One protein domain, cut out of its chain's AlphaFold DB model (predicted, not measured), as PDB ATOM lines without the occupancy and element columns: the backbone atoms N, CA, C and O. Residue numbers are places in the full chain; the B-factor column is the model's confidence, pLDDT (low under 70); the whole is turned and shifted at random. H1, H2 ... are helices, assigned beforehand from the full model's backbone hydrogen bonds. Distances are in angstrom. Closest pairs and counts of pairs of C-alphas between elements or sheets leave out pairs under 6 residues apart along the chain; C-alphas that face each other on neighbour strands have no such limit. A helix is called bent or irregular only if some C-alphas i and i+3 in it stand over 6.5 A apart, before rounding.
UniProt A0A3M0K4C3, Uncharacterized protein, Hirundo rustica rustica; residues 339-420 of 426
ATOM      1  N   THR A 339     263.901 201.021 282.107       91.94
ATOM      2  CA  THR A 339     264.244 202.230 281.344       91.94
ATOM      3  C   THR A 339     264.810 203.344 282.226       91.94
ATOM      4  O   THR A 339     265.811 203.957 281.860       91.94
ATOM      5  N   SER A 340     264.210 203.606 283.396       89.75
ATOM      6  CA  SER A 340     264.734 204.602 284.344       89.75
ATOM      7  C   SER A 340     266.149 204.240 284.790       89.75
ATOM      8  O   SER A 340     267.059 205.070 284.732       89.75
ATOM      9  N   PHE A 341     266.354 202.972 285.145       93.75
ATOM     10  CA  PHE A 341     267.657 202.460 285.546       93.75
ATOM     11  C   PHE A 341     268.708 202.613 284.436       93.75
ATOM     12  O   PHE A 341     269.784 203.163 284.686       93.75
ATOM     13  N   VAL A 342     268.391 202.198 283.205       92.81
ATOM     14  CA  VAL A 342     269.301 202.324 282.053       92.81
ATOM     15  C   VAL A 342     269.622 203.789 281.753       92.81
ATOM     16  O   VAL A 342     270.769 204.100 281.434       92.81
ATOM     17  N   ASN A 343     268.667 204.708 281.911       90.38
ATOM     18  CA  ASN A 343     268.910 206.140 281.728       90.38
ATOM     19  C   ASN A 343     269.906 206.692 282.757       90.38
ATOM     20  O   ASN A 343     270.834 207.408 282.379       90.38
ATOM     21  N   ARG A 344     269.759 206.340 284.043       91.19
ATOM     22  CA  ARG A 344     270.718 206.746 285.089       91.19
ATOM     23  C   ARG A 344     272.106 206.169 284.828       91.19
ATOM     24  O   ARG A 344     273.095 206.892 284.919       91.19
ATOM     25  N   LEU A 345     272.169 204.885 284.468       89.62
ATOM     26  CA  LEU A 345     273.412 204.202 284.123       89.62
ATOM     27  C   LEU A 345     274.106 204.870 282.930       89.62
ATOM     28  O   LEU A 345     275.294 205.166 283.004       89.62
ATOM     29  N   THR A 346     273.361 205.154 281.862       89.19
ATOM     30  CA  THR A 346     273.876 205.807 280.651       89.19
ATOM     31  C   THR A 346     274.426 207.192 280.974       89.19
ATOM     32  O   THR A 346     275.569 207.476 280.636       89.19
ATOM     33  N   GLN A 347     273.683 208.014 281.724       85.19
ATOM     34  CA  GLN A 347     274.153 209.343 282.137       85.19
ATOM     35  C   GLN A 347     275.446 209.283 282.957       85.19
ATOM     36  O   GLN A 347     276.334 210.112 282.774       85.19
ATOM     37  N   ALA A 348     275.574 208.315 283.864       85.00
ATOM     38  CA  ALA A 348     276.789 208.165 284.657       85.00
ATOM     39  C   ALA A 348     277.976 207.674 283.821       85.00
ATOM     40  O   ALA A 348     279.076 208.207 283.962       85.00
ATOM     41  N   VAL A 349     277.758 206.710 282.921       86.25
ATOM     42  CA  VAL A 349     278.788 206.243 281.985       86.25
ATOM     43  C   VAL A 349     279.228 207.379 281.060       86.25
ATOM     44  O   VAL A 349     280.425 207.576 280.879       86.25
ATOM     45  N   ASP A 350     278.301 208.186 280.544       83.19
ATOM     46  CA  ASP A 350     278.625 209.333 279.691       83.19
ATOM     47  C   ASP A 350     279.458 210.403 280.397       83.19
ATOM     48  O   ASP A 350     280.308 211.038 279.766       83.19
ATOM     49  N   ARG A 351     279.241 210.586 281.704       79.81
ATOM     50  CA  ARG A 351     279.998 211.532 282.532       79.81
ATOM     51  C   ARG A 351     281.386 211.026 282.914       79.81
ATOM     52  O   ARG A 351     282.312 211.832 283.017       79.81
ATOM     53  N   GLN A 352     281.521 209.723 283.154       83.50
ATOM     54  CA  GLN A 352     282.714 209.130 283.772       83.50
ATOM     55  C   GLN A 352     283.642 208.433 282.768       83.50
ATOM     56  O   GLN A 352     284.836 208.299 283.028       83.50
ATOM     57  N   VAL A 353     283.131 208.011 281.609       81.31
ATOM     58  CA  VAL A 353     283.889 207.268 280.595       81.31
ATOM     59  C   VAL A 353     284.103 208.138 279.363       81.31
ATOM     60  O   VAL A 353     283.171 208.719 278.821       81.31
ATOM     61  N   THR A 354     285.351 208.240 278.901       78.69
ATOM     62  CA  THR A 354     285.708 209.080 277.741       78.69
ATOM     63  C   THR A 354     285.677 208.318 276.411       78.69
ATOM     64  O   THR A 354     285.472 208.936 275.369       78.69
ATOM     65  N   ASP A 355     285.890 207.000 276.434       79.62
ATOM     66  CA  ASP A 355     285.977 206.166 275.231       79.62
ATOM     67  C   ASP A 355     284.588 205.707 274.758       79.62
ATOM     68  O   ASP A 355     283.972 204.825 275.360       79.62
ATOM     69  N   GLU A 356     284.113 206.293 273.657       77.88
ATOM     70  CA  GLU A 356     282.818 205.985 273.034       77.88
ATOM     71  C   GLU A 356     282.666 204.505 272.637       77.88
ATOM     72  O   GLU A 356     281.572 203.947 272.757       77.88
ATOM     73  N   GLY A 357     283.752 203.840 272.223       81.19
ATOM     74  CA  GLY A 357     283.726 202.419 271.866       81.19
ATOM     75  C   GLY A 357     283.487 201.518 273.078       81.19
ATOM     76  O   GLY A 357     282.835 200.478 272.972       81.19
ATOM     77  N   VAL A 358     283.954 201.948 274.253       87.94
ATOM     78  CA  VAL A 358     283.768 201.231 275.521       87.94
ATOM     79  C   VAL A 358     282.401 201.528 276.135       87.94
ATOM     80  O   VAL A 358     281.791 200.617 276.696       87.94
ATOM     81  N   LYS A 359     281.879 202.756 276.004       87.12
ATOM     82  CA  LYS A 359     280.598 203.174 276.607       87.12
ATOM     83  C   LYS A 359     279.442 202.239 276.270       87.12
ATOM     84  O   LYS A 359     278.775 201.742 277.175       87.12
ATOM     85  N   SER A 360     279.223 201.967 274.981       85.94
ATOM     86  CA  SER A 360     278.106 201.125 274.531       85.94
ATOM     87  C   SER A 360     278.186 199.711 275.120       85.94
ATOM     88  O   SER A 360     277.200 199.184 275.645       85.94
ATOM     89  N   HIS A 361     279.385 199.121 275.107       87.50
ATOM     90  CA  HIS A 361     279.624 197.800 275.679       87.50
ATOM     91  C   HIS A 361     279.411 197.791 277.200       87.50
ATOM     92  O   HIS A 361     278.722 196.916 277.726       87.50
ATOM     93  N   LEU A 362     279.947 198.796 277.893       89.75
ATOM     94  CA  LEU A 362     279.868 198.932 279.342       89.75
ATOM     95  C   LEU A 362     278.424 199.103 279.824       89.75
ATOM     96  O   LEU A 362     278.017 198.415 280.761       89.75
ATOM     97  N   ILE A 363     277.634 199.948 279.152       90.50
ATOM     98  CA  ILE A 363     276.205 200.119 279.446       90.50
ATOM     99  C   ILE A 363     275.482 198.782 279.292       90.50
ATOM    100  O   ILE A 363     274.709 198.414 280.171       90.50
ATOM    101  N   ARG A 364     275.758 198.006 278.233       90.38
ATOM    102  CA  ARG A 364     275.119 196.693 278.044       90.38
ATOM    103  C   ARG A 364     275.475 195.704 279.151       90.38
ATOM    104  O   ARG A 364     274.584 195.058 279.701       90.38
ATOM    105  N   CYS A 365     276.756 195.589 279.487       90.31
ATOM    106  CA  CYS A 365     277.223 194.679 280.530       90.31
ATOM    107  C   CYS A 365     276.647 195.042 281.904       90.31
ATOM    108  O   CYS A 365     276.139 194.167 282.604       90.31
ATOM    109  N   LEU A 366     276.682 196.323 282.272       93.00
ATOM    110  CA  LEU A 366     276.170 196.792 283.558       93.00
ATOM    111  C   LEU A 366     274.644 196.759 283.620       93.00
ATOM    112  O   LEU A 366     274.105 196.379 284.655       93.00
ATOM    113  N   ALA A 367     273.938 197.057 282.527       93.19
ATOM    114  CA  ALA A 367     272.483 196.951 282.485       93.19
ATOM    115  C   ALA A 367     272.020 195.521 282.796       93.19
ATOM    116  O   ALA A 367     271.071 195.334 283.550       93.19
ATOM    117  N   PHE A 368     272.725 194.505 282.289       90.44
ATOM    118  CA  PHE A 368     272.440 193.112 282.629       90.44
ATOM    119  C   PHE A 368     272.866 192.754 284.063       90.44
ATOM    120  O   PHE A 368     272.083 192.198 284.837       90.44
ATOM    121  N   ALA A 369     274.104 193.085 284.439       90.38
ATOM    122  CA  ALA A 369     274.675 192.696 285.728       90.38
ATOM    123  C   ALA A 369     273.955 193.342 286.924       90.38
ATOM    124  O   ALA A 369     273.786 192.699 287.966       90.38
ATOM    125  N   ASN A 370     273.481 194.578 286.765       95.50
ATOM    126  CA  ASN A 370     272.916 195.397 287.835       95.50
ATOM    127  C   ASN A 370     271.381 195.531 287.777       95.50
ATOM    128  O   ASN A 370     270.802 196.239 288.604       95.50
ATOM    129  N   ALA A 371     270.723 194.823 286.852       95.38
ATOM    130  CA  ALA A 371     269.269 194.692 286.814       95.38
ATOM    131  C   ALA A 371     268.707 194.027 288.085       95.38
ATOM    132  O   ALA A 371     269.371 193.212 288.743       95.38
ATOM    133  N   ASN A 372     267.452 194.342 288.400       94.62
ATOM    134  CA  ASN A 372     266.706 193.696 289.471       94.62
ATOM    135  C   ASN A 372     266.379 192.228 289.104       94.62
ATOM    136  O   ASN A 372     266.480 191.845 287.932       94.62
ATOM    137  N   PRO A 373     266.027 191.369 290.081       94.00
ATOM    138  CA  PRO A 373     265.812 189.942 289.830       94.00
ATOM    139  C   PRO A 373     264.770 189.650 288.744       94.00
ATOM    140  O   PRO A 373     264.984 188.761 287.923       94.00
ATOM    141  N   GLU A 374     263.683 190.420 288.691       89.81
ATOM    142  CA  GLU A 374     262.629 190.257 287.688       89.81
ATOM    143  C   GLU A 374     263.133 190.527 286.266       89.81
ATOM    144  O   GLU A 374     263.001 189.679 285.380       89.81
ATOM    145  N   CYS A 375     263.794 191.668 286.053       92.56
ATOM    146  CA  CYS A 375     264.373 192.004 284.757       92.56
ATOM    147  C   CYS A 375     265.475 191.004 284.377       92.56
ATOM    148  O   CYS A 375     265.518 190.556 283.236       92.56
ATOM    149  N   LYS A 376     266.304 190.554 285.332       92.19
ATOM    150  CA  LYS A 376     267.310 189.506 285.085       92.19
ATOM    151  C   LYS A 376     266.702 188.203 284.579       92.19
ATOM    152  O   LYS A 376     267.280 187.598 283.675       92.19
ATOM    153  N   ARG A 377     265.557 187.770 285.126       90.31
ATOM    154  CA  ARG A 377     264.854 186.565 284.649       90.31
ATOM    155  C   ARG A 377     264.410 186.720 283.198       90.31
ATOM    156  O   ARG A 377     264.648 185.816 282.404       90.31
ATOM    157  N   VAL A 378     263.835 187.872 282.848       91.81
ATOM    158  CA  VAL A 378     263.412 188.171 281.472       91.81
ATOM    159  C   VAL A 378     264.604 188.180 280.516       91.81
ATOM    160  O   VAL A 378     264.570 187.488 279.504       91.81
ATOM    161  N   ILE A 379     265.684 188.891 280.855       91.00
ATOM    162  CA  ILE A 379     266.854 189.017 279.973       91.00
ATOM    163  C   ILE A 379     267.559 187.667 279.790       91.00
ATOM    164  O   ILE A 379     268.001 187.345 278.692       91.00
ATOM    165  N   SER A 380     267.624 186.842 280.840       89.00
ATOM    166  CA  SER A 380     268.251 185.512 280.772       89.00
ATOM    167  C   SER A 380     267.464 184.510 279.921       89.00
ATOM    168  O   SER A 380     268.031 183.513 279.481       89.00
ATOM    169  N   ALA A 381     266.169 184.751 279.694       90.56
ATOM    170  CA  ALA A 381     265.329 183.927 278.828       90.56
ATOM    171  C   ALA A 381     265.419 184.328 277.343       90.56
ATOM    172  O   ALA A 381     264.882 183.625 276.484       90.56
ATOM    173  N   MET A 382     266.079 185.446 277.023       89.69
ATOM    174  CA  MET A 382     266.234 185.904 275.645       89.69
ATOM    175  C   MET A 382     267.283 185.059 274.903       89.69
ATOM    176  O   MET A 382     268.348 184.769 275.453       89.69
ATOM    177  N   PRO A 383     267.026 184.668 273.644       84.69
ATOM    178  CA  PRO A 383     267.979 183.894 272.865       84.69
ATOM    179  C   PRO A 383     269.157 184.757 272.384       84.69
ATOM    180  O   PRO A 383     268.984 185.877 271.910       84.69
ATOM    181  N   GLY A 384     270.367 184.194 272.425       86.50
ATOM    182  CA  GLY A 384     271.553 184.790 271.803       86.50
ATOM    183  C   GLY A 384     272.119 186.008 272.542       86.50
ATOM    184  O   GLY A 384     272.212 186.025 273.767       86.50
ATOM    185  N   GLN A 385     272.587 187.003 271.781       82.88
ATOM    186  CA  GLN A 385     273.131 188.259 272.305       82.88
ATOM    187  C   GLN A 385     272.163 189.414 272.012       82.88
ATOM    188  O   GLN A 385     272.385 190.136 271.040       82.88
ATOM    189  N   PRO A 386     271.127 189.624 272.841       85.88
ATOM    190  CA  PRO A 386     270.125 190.647 272.578       85.88
ATOM    191  C   PRO A 386     270.726 192.059 272.620       85.88
ATOM    192  O   PRO A 386     271.640 192.374 273.397       85.88
ATOM    193  N   SER A 387     270.216 192.916 271.748       88.69
ATOM    194  CA  SER A 387     270.503 194.345 271.704       88.69
ATOM    195  C   SER A 387     269.861 195.076 272.887       88.69
ATOM    196  O   SER A 387     268.915 194.594 273.507       88.69
ATOM    197  N   MET A 388     270.349 196.280 273.198       89.62
ATOM    198  CA  MET A 388     269.766 197.094 274.274       89.62
ATOM    199  C   MET A 388     268.284 197.417 274.025       89.62
ATOM    200  O   MET A 388     267.503 197.453 274.970       89.62
ATOM    201  N   ALA A 389     267.888 197.617 272.765       90.00
ATOM    202  CA  ALA A 389     266.503 197.899 272.401       90.00
ATOM    203  C   ALA A 389     265.578 196.713 272.720       90.00
ATOM    204  O   ALA A 389     264.546 196.901 273.358       90.00
ATOM    205  N   GLU A 390     265.986 195.491 272.362       90.62
ATOM    206  CA  GLU A 390     265.214 194.276 272.656       90.62
ATOM    207  C   GLU A 390     265.111 194.025 274.168       90.62
ATOM    208  O   GLU A 390     264.057 193.638 274.665       90.62
ATOM    209  N   ILE A 391     266.192 194.282 274.916       91.31
ATOM    210  CA  ILE A 391     266.207 194.178 276.384       91.31
ATOM    211  C   ILE A 391     265.229 195.191 277.000       91.31
ATOM    212  O   ILE A 391     264.431 194.828 277.865       91.31
ATOM    213  N   LEU A 392     265.254 196.451 276.549       91.12
ATOM    214  CA  LEU A 392     264.338 197.498 277.018       91.12
ATOM    215  C   LEU A 392     262.873 197.132 276.751       91.12
ATOM    216  O   LEU A 392     262.034 197.273 277.641       91.12
ATOM    217  N   GLU A 393     262.569 196.623 275.556       90.00
ATOM    218  CA  GLU A 393     261.220 196.188 275.195       90.00
ATOM    219  C   GLU A 393     260.761 195.002 276.052       90.00
ATOM    220  O   GLU A 393     259.660 195.028 276.608       90.00
ATOM    221  N   ALA A 394     261.612 193.989 276.230       88.88
ATOM    222  CA  ALA A 394     261.287 192.813 277.027       88.88
ATOM    223  C   ALA A 394     261.037 193.171 278.503       88.88
ATOM    224  O   ALA A 394     260.058 192.717 279.101       88.88
ATOM    225  N   CYS A 395     261.875 194.033 279.087       90.44
ATOM    226  CA  CYS A 395     261.754 194.452 280.483       90.44
ATOM    227  C   CYS A 395     260.657 195.499 280.730       90.44
ATOM    228  O   CYS A 395     260.256 195.687 281.878       90.44
ATOM    229  N   SER A 396     260.121 196.148 279.690       84.62
ATOM    230  CA  SER A 396     259.009 197.104 279.833       84.62
ATOM    231  C   SER A 396     257.744 196.478 280.436       84.62
ATOM    232  O   SER A 396     256.950 197.174 281.057       84.62
ATOM    233  N   LYS A 397     257.581 195.154 280.312       73.31
ATOM    234  CA  LYS A 397     256.406 194.399 280.780       73.31
ATOM    235  C   LYS A 397     256.468 194.018 282.267       73.31
ATOM    236  O   LYS A 397     255.467 193.578 282.824       73.31
ATOM    237  N   VAL A 398     257.626 194.192 282.910       69.88
ATOM    238  CA  VAL A 398     257.921 193.706 284.271       69.88
ATOM    239  C   VAL A 398     257.304 194.582 285.377       69.88
ATOM    240  O   VAL A 398     257.050 194.095 286.474       69.88
ATOM    241  N   GLY A 399     257.000 195.855 285.102       54.91
ATOM    242  CA  GLY A 399     256.307 196.744 286.054       54.91
ATOM    243  C   GLY A 399     254.782 196.586 286.064       54.91
ATOM    244  O   GLY A 399     254.105 197.043 286.979       54.91
ATOM    245  N   ASN A 400     254.237 195.920 285.048       53.06
ATOM    246  CA  ASN A 400     252.802 195.870 284.781       53.06
ATOM    247  C   ASN A 400     252.164 194.702 285.543       53.06
ATOM    248  O   ASN A 400     250.988 194.742 285.892       53.06
ATOM    249  N   THR A 401     252.948 193.655 285.809       48.81
ATOM    250  CA  THR A 401     252.489 192.410 286.427       48.81
ATOM    251  C   THR A 401     252.273 192.532 287.931       48.81
ATOM    252  O   THR A 401     251.382 191.874 288.451       48.81
ATOM    253  N   THR A 402     253.027 193.376 288.644       49.94
ATOM    254  CA  THR A 402     252.839 193.576 290.093       49.94
ATOM    255  C   THR A 402     251.583 194.387 290.403       49.94
ATOM    256  O   THR A 402     250.836 194.005 291.300       49.94
ATOM    257  N   ALA A 403     251.298 195.435 289.623       48.62
ATOM    258  CA  ALA A 403     250.047 196.190 289.726       48.62
ATOM    259  C   ALA A 403     248.831 195.308 289.397       48.62
ATOM    260  O   ALA A 403     247.881 195.257 290.170       48.62
ATOM    261  N   HIS A 404     248.907 194.517 288.319       38.47
ATOM    262  CA  HIS A 404     247.848 193.560 287.987       38.47
ATOM    263  C   HIS A 404     247.645 192.495 289.072       38.47
ATOM    264  O   HIS A 404     246.516 192.097 289.332       38.47
ATOM    265  N   CYS A 405     248.717 192.027 289.718       45.78
ATOM    266  CA  CYS A 405     248.609 191.011 290.763       45.78
ATOM    267  C   CYS A 405     248.027 191.574 292.074       45.78
ATOM    268  O   CYS A 405     247.327 190.841 292.770       45.78
ATOM    269  N   HIS A 406     248.275 192.851 292.390       49.97
ATOM    270  CA  HIS A 406     247.638 193.542 293.517       49.97
ATOM    271  C   HIS A 406     246.146 193.765 293.253       49.97
ATOM    272  O   HIS A 406     245.321 193.362 294.067       49.97
ATOM    273  N   ASP A 407     245.789 194.285 292.074       51.69
ATOM    274  CA  ASP A 407     244.388 194.480 291.676       51.69
ATOM    275  C   ASP A 407     243.605 193.160 291.661       51.69
ATOM    276  O   ASP A 407     242.439 193.106 292.058       51.69
ATOM    277  N   PHE A 408     244.243 192.070 291.223       51.12
ATOM    278  CA  PHE A 408     243.629 190.745 291.239       51.12
ATOM    279  C   PHE A 408     243.482 190.203 292.667       51.12
ATOM    280  O   PHE A 408     242.455 189.610 292.990       51.12
ATOM    281  N   GLY A 409     244.474 190.432 293.533       57.25
ATOM    282  CA  GLY A 409     244.405 190.096 294.957       57.25
ATOM    283  C   GLY A 409     243.252 190.808 295.665       57.25
ATOM    284  O   GLY A 409     242.446 190.151 296.322       57.25
ATOM    285  N   ASP A 410     243.106 192.114 295.437       66.62
ATOM    286  CA  ASP A 410     242.038 192.934 296.015       66.62
ATOM    287  C   ASP A 410     240.651 192.525 295.496       66.62
ATOM    288  O   ASP A 410     239.682 192.460 296.259       66.62
ATOM    289  N   GLN A 411     240.534 192.195 294.202       65.12
ATOM    290  CA  GLN A 411     239.286 191.687 293.624       65.12
ATOM    291  C   GLN A 411     238.896 190.321 294.189       65.12
ATOM    292  O   GLN A 411     237.723 190.106 294.505       65.12
ATOM    293  N   VAL A 412     239.857 189.408 294.348       73.31
ATOM    294  CA  VAL A 412     239.608 188.091 294.946       73.31
ATOM    295  C   VAL A 412     239.227 188.238 296.418       73.31
ATOM    296  O   VAL A 412     238.253 187.627 296.851       73.31
ATOM    297  N   GLU A 413     239.917 189.085 297.183       68.44
ATOM    298  CA  GLU A 413     239.586 189.337 298.588       68.44
ATOM    299  C   GLU A 413     238.183 189.940 298.744       68.44
ATOM    300  O   GLU A 413     237.405 189.503 299.599       68.44
ATOM    301  N   LYS A 414     237.816 190.899 297.886       79.88
ATOM    302  CA  LYS A 414     236.472 191.485 297.858       79.88
ATOM    303  C   LYS A 414     235.406 190.441 297.518       79.88
ATOM    304  O   LYS A 414     234.415 190.338 298.239       79.88
ATOM    305  N   ALA A 415     235.630 189.631 296.484       74.25
ATOM    306  CA  ALA A 415     234.705 188.572 296.081       74.25
ATOM    307  C   ALA A 415     234.524 187.510 297.180       74.25
ATOM    308  O   ALA A 415     233.408 187.049 297.426       74.25
ATOM    309  N   VAL A 416     235.598 187.159 297.894       75.56
ATOM    310  CA  VAL A 416     235.549 186.231 299.033       75.56
ATOM    311  C   VAL A 416     234.754 186.827 300.198       75.56
ATOM    312  O   VAL A 416     233.910 186.134 300.769       75.56
ATOM    313  N   LYS A 417     234.955 188.109 300.534       79.06
ATOM    314  CA  LYS A 417     234.194 188.793 301.596       79.06
ATOM    315  C   LYS A 417     232.704 188.904 301.265       79.06
ATOM    316  O   LYS A 417     231.872 188.650 302.133       79.06
ATOM    317  N   GLU A 418     232.360 189.228 300.020       78.44
ATOM    318  CA  GLU A 418     230.969 189.295 299.553       78.44
ATOM    319  C   GLU A 418     230.292 187.916 299.570       78.44
ATOM    320  O   GLU A 418     229.162 187.783 300.042       78.44
ATOM    321  N   ALA A 419     230.992 186.865 299.133       72.75
ATOM    322  CA  ALA A 419     230.488 185.495 299.205       72.75
ATOM    323  C   ALA A 419     230.241 185.046 300.656       72.75
ATOM    324  O   ALA A 419     229.223 184.412 300.943       72.75
ATOM    325  N   PHE A 420     231.130 185.415 301.582       71.00
ATOM    326  CA  PHE A 420     230.992 185.085 303.001       71.00
ATOM    327  C   PHE A 420     229.837 185.847 303.670       71.00
ATOM    328  O   PHE A 420     229.073 185.261 304.436       71.00
TER     329      PHE A 420
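This is residues 339 to 420 of the 426 residues of an uncharacterized protein of Hirundo rustica rustica (UniProt A0A3M0K4C3). A small head of four helices has one long helix, H5, sticking out of it as a free arm that touches no other helix. In the head, H1 and H2 fold back on each other as a helical hairpin, and the two short helices H3 and H4, which touch each other, sit at the open end of that hairpin. The printed part has 82 residues with five named helices, H1 to H5 in order along the chain, and no named strand; its class is all helix. It is extended, with a radius of gyration of the C-alphas of 18.2 A, and its C-alphas span 65 by 28 by 16 A along the three main axes, the arm making much of the length.

The printed part begins with H1, residues 339 to 352, which runs 19.9 A from C-alpha 339 at (264.244, 202.230, 281.344) to C-alpha 352. A tight link of 3 residues leads to H2, residues 356 to 369, 20.1 A long. H2 is neither bent nor irregular, but only just: C-alphas 357 and 360 are 6.4 A apart. Another tight link of 3 residues leads to H3, residues 373 to 380, whose C-alpha 373 stands at (265.812, 189.942, 289.830). A short link of 7 residues follows, and then H4, residues 388 to 395. After a tight link of 4 residues comes H5, residues 400 to 420, the longest helix with 21 residues, which runs 30.4 A and ends at C-alpha 420 at (230.992, 185.085, 303.001).

H1 and H2 touch, with 11 pairs of C-alphas within 8 A, and form a helical hairpin. Their closest C-alphas are those of Val 342 and Ala 367, 6.3 A apart, and they run opposite ways at a steep tilt of 41 degrees. H1 is close to H4 but not clearly touching it; their closest C-alphas, of Thr 339 and Leu 392, are 6.4 A apart. These two run opposite ways at a shallow tilt of 33 degrees, only just short of steep. H2 and H3 are close but not clearly touching, with the C-alphas of Phe 368 and Lys 376 the closest at 6.7 A. Their lines stand at a steep tilt of 61 degrees, opposite ways. H2 and H4 are also close but not clearly touching: their closest C-alphas, of Arg 364 and Met 388, are 6.6 A apart, and they run the same way at a shallow tilt of 19 degrees. H3 and H4 touch, their closest C-alphas being those of Cys 375 and Cys 395, 5.6 A apart, and they run opposite ways at a steep tilt of 52 degrees. H1 and H3 are apart. H5 is apart from H1, H2, H3 and H4. In H1, H3, H4 and H5 every O i to N i+4 pair is within hydrogen-bond range; in H2, 8 of 10 are.

The two C-alphas farthest apart are those of Asp 355 and Phe 420, at 65.1 A. The first and last printed C-alphas, of Thr 339 and Phe 420, are 43.2 A apart. Residues 400 to 420, which belong to H5, stand free. Without them the body has 61 residues, spans 32 by 24 by 16 A and has a radius of gyration of 11.6 A. The printed part has no cut and no long link. The mean pLDDT of the printed part is 80.9; it is under 70 at residues 398 to 411 and at residue 413, and the mean pLDDT of H5 is 62.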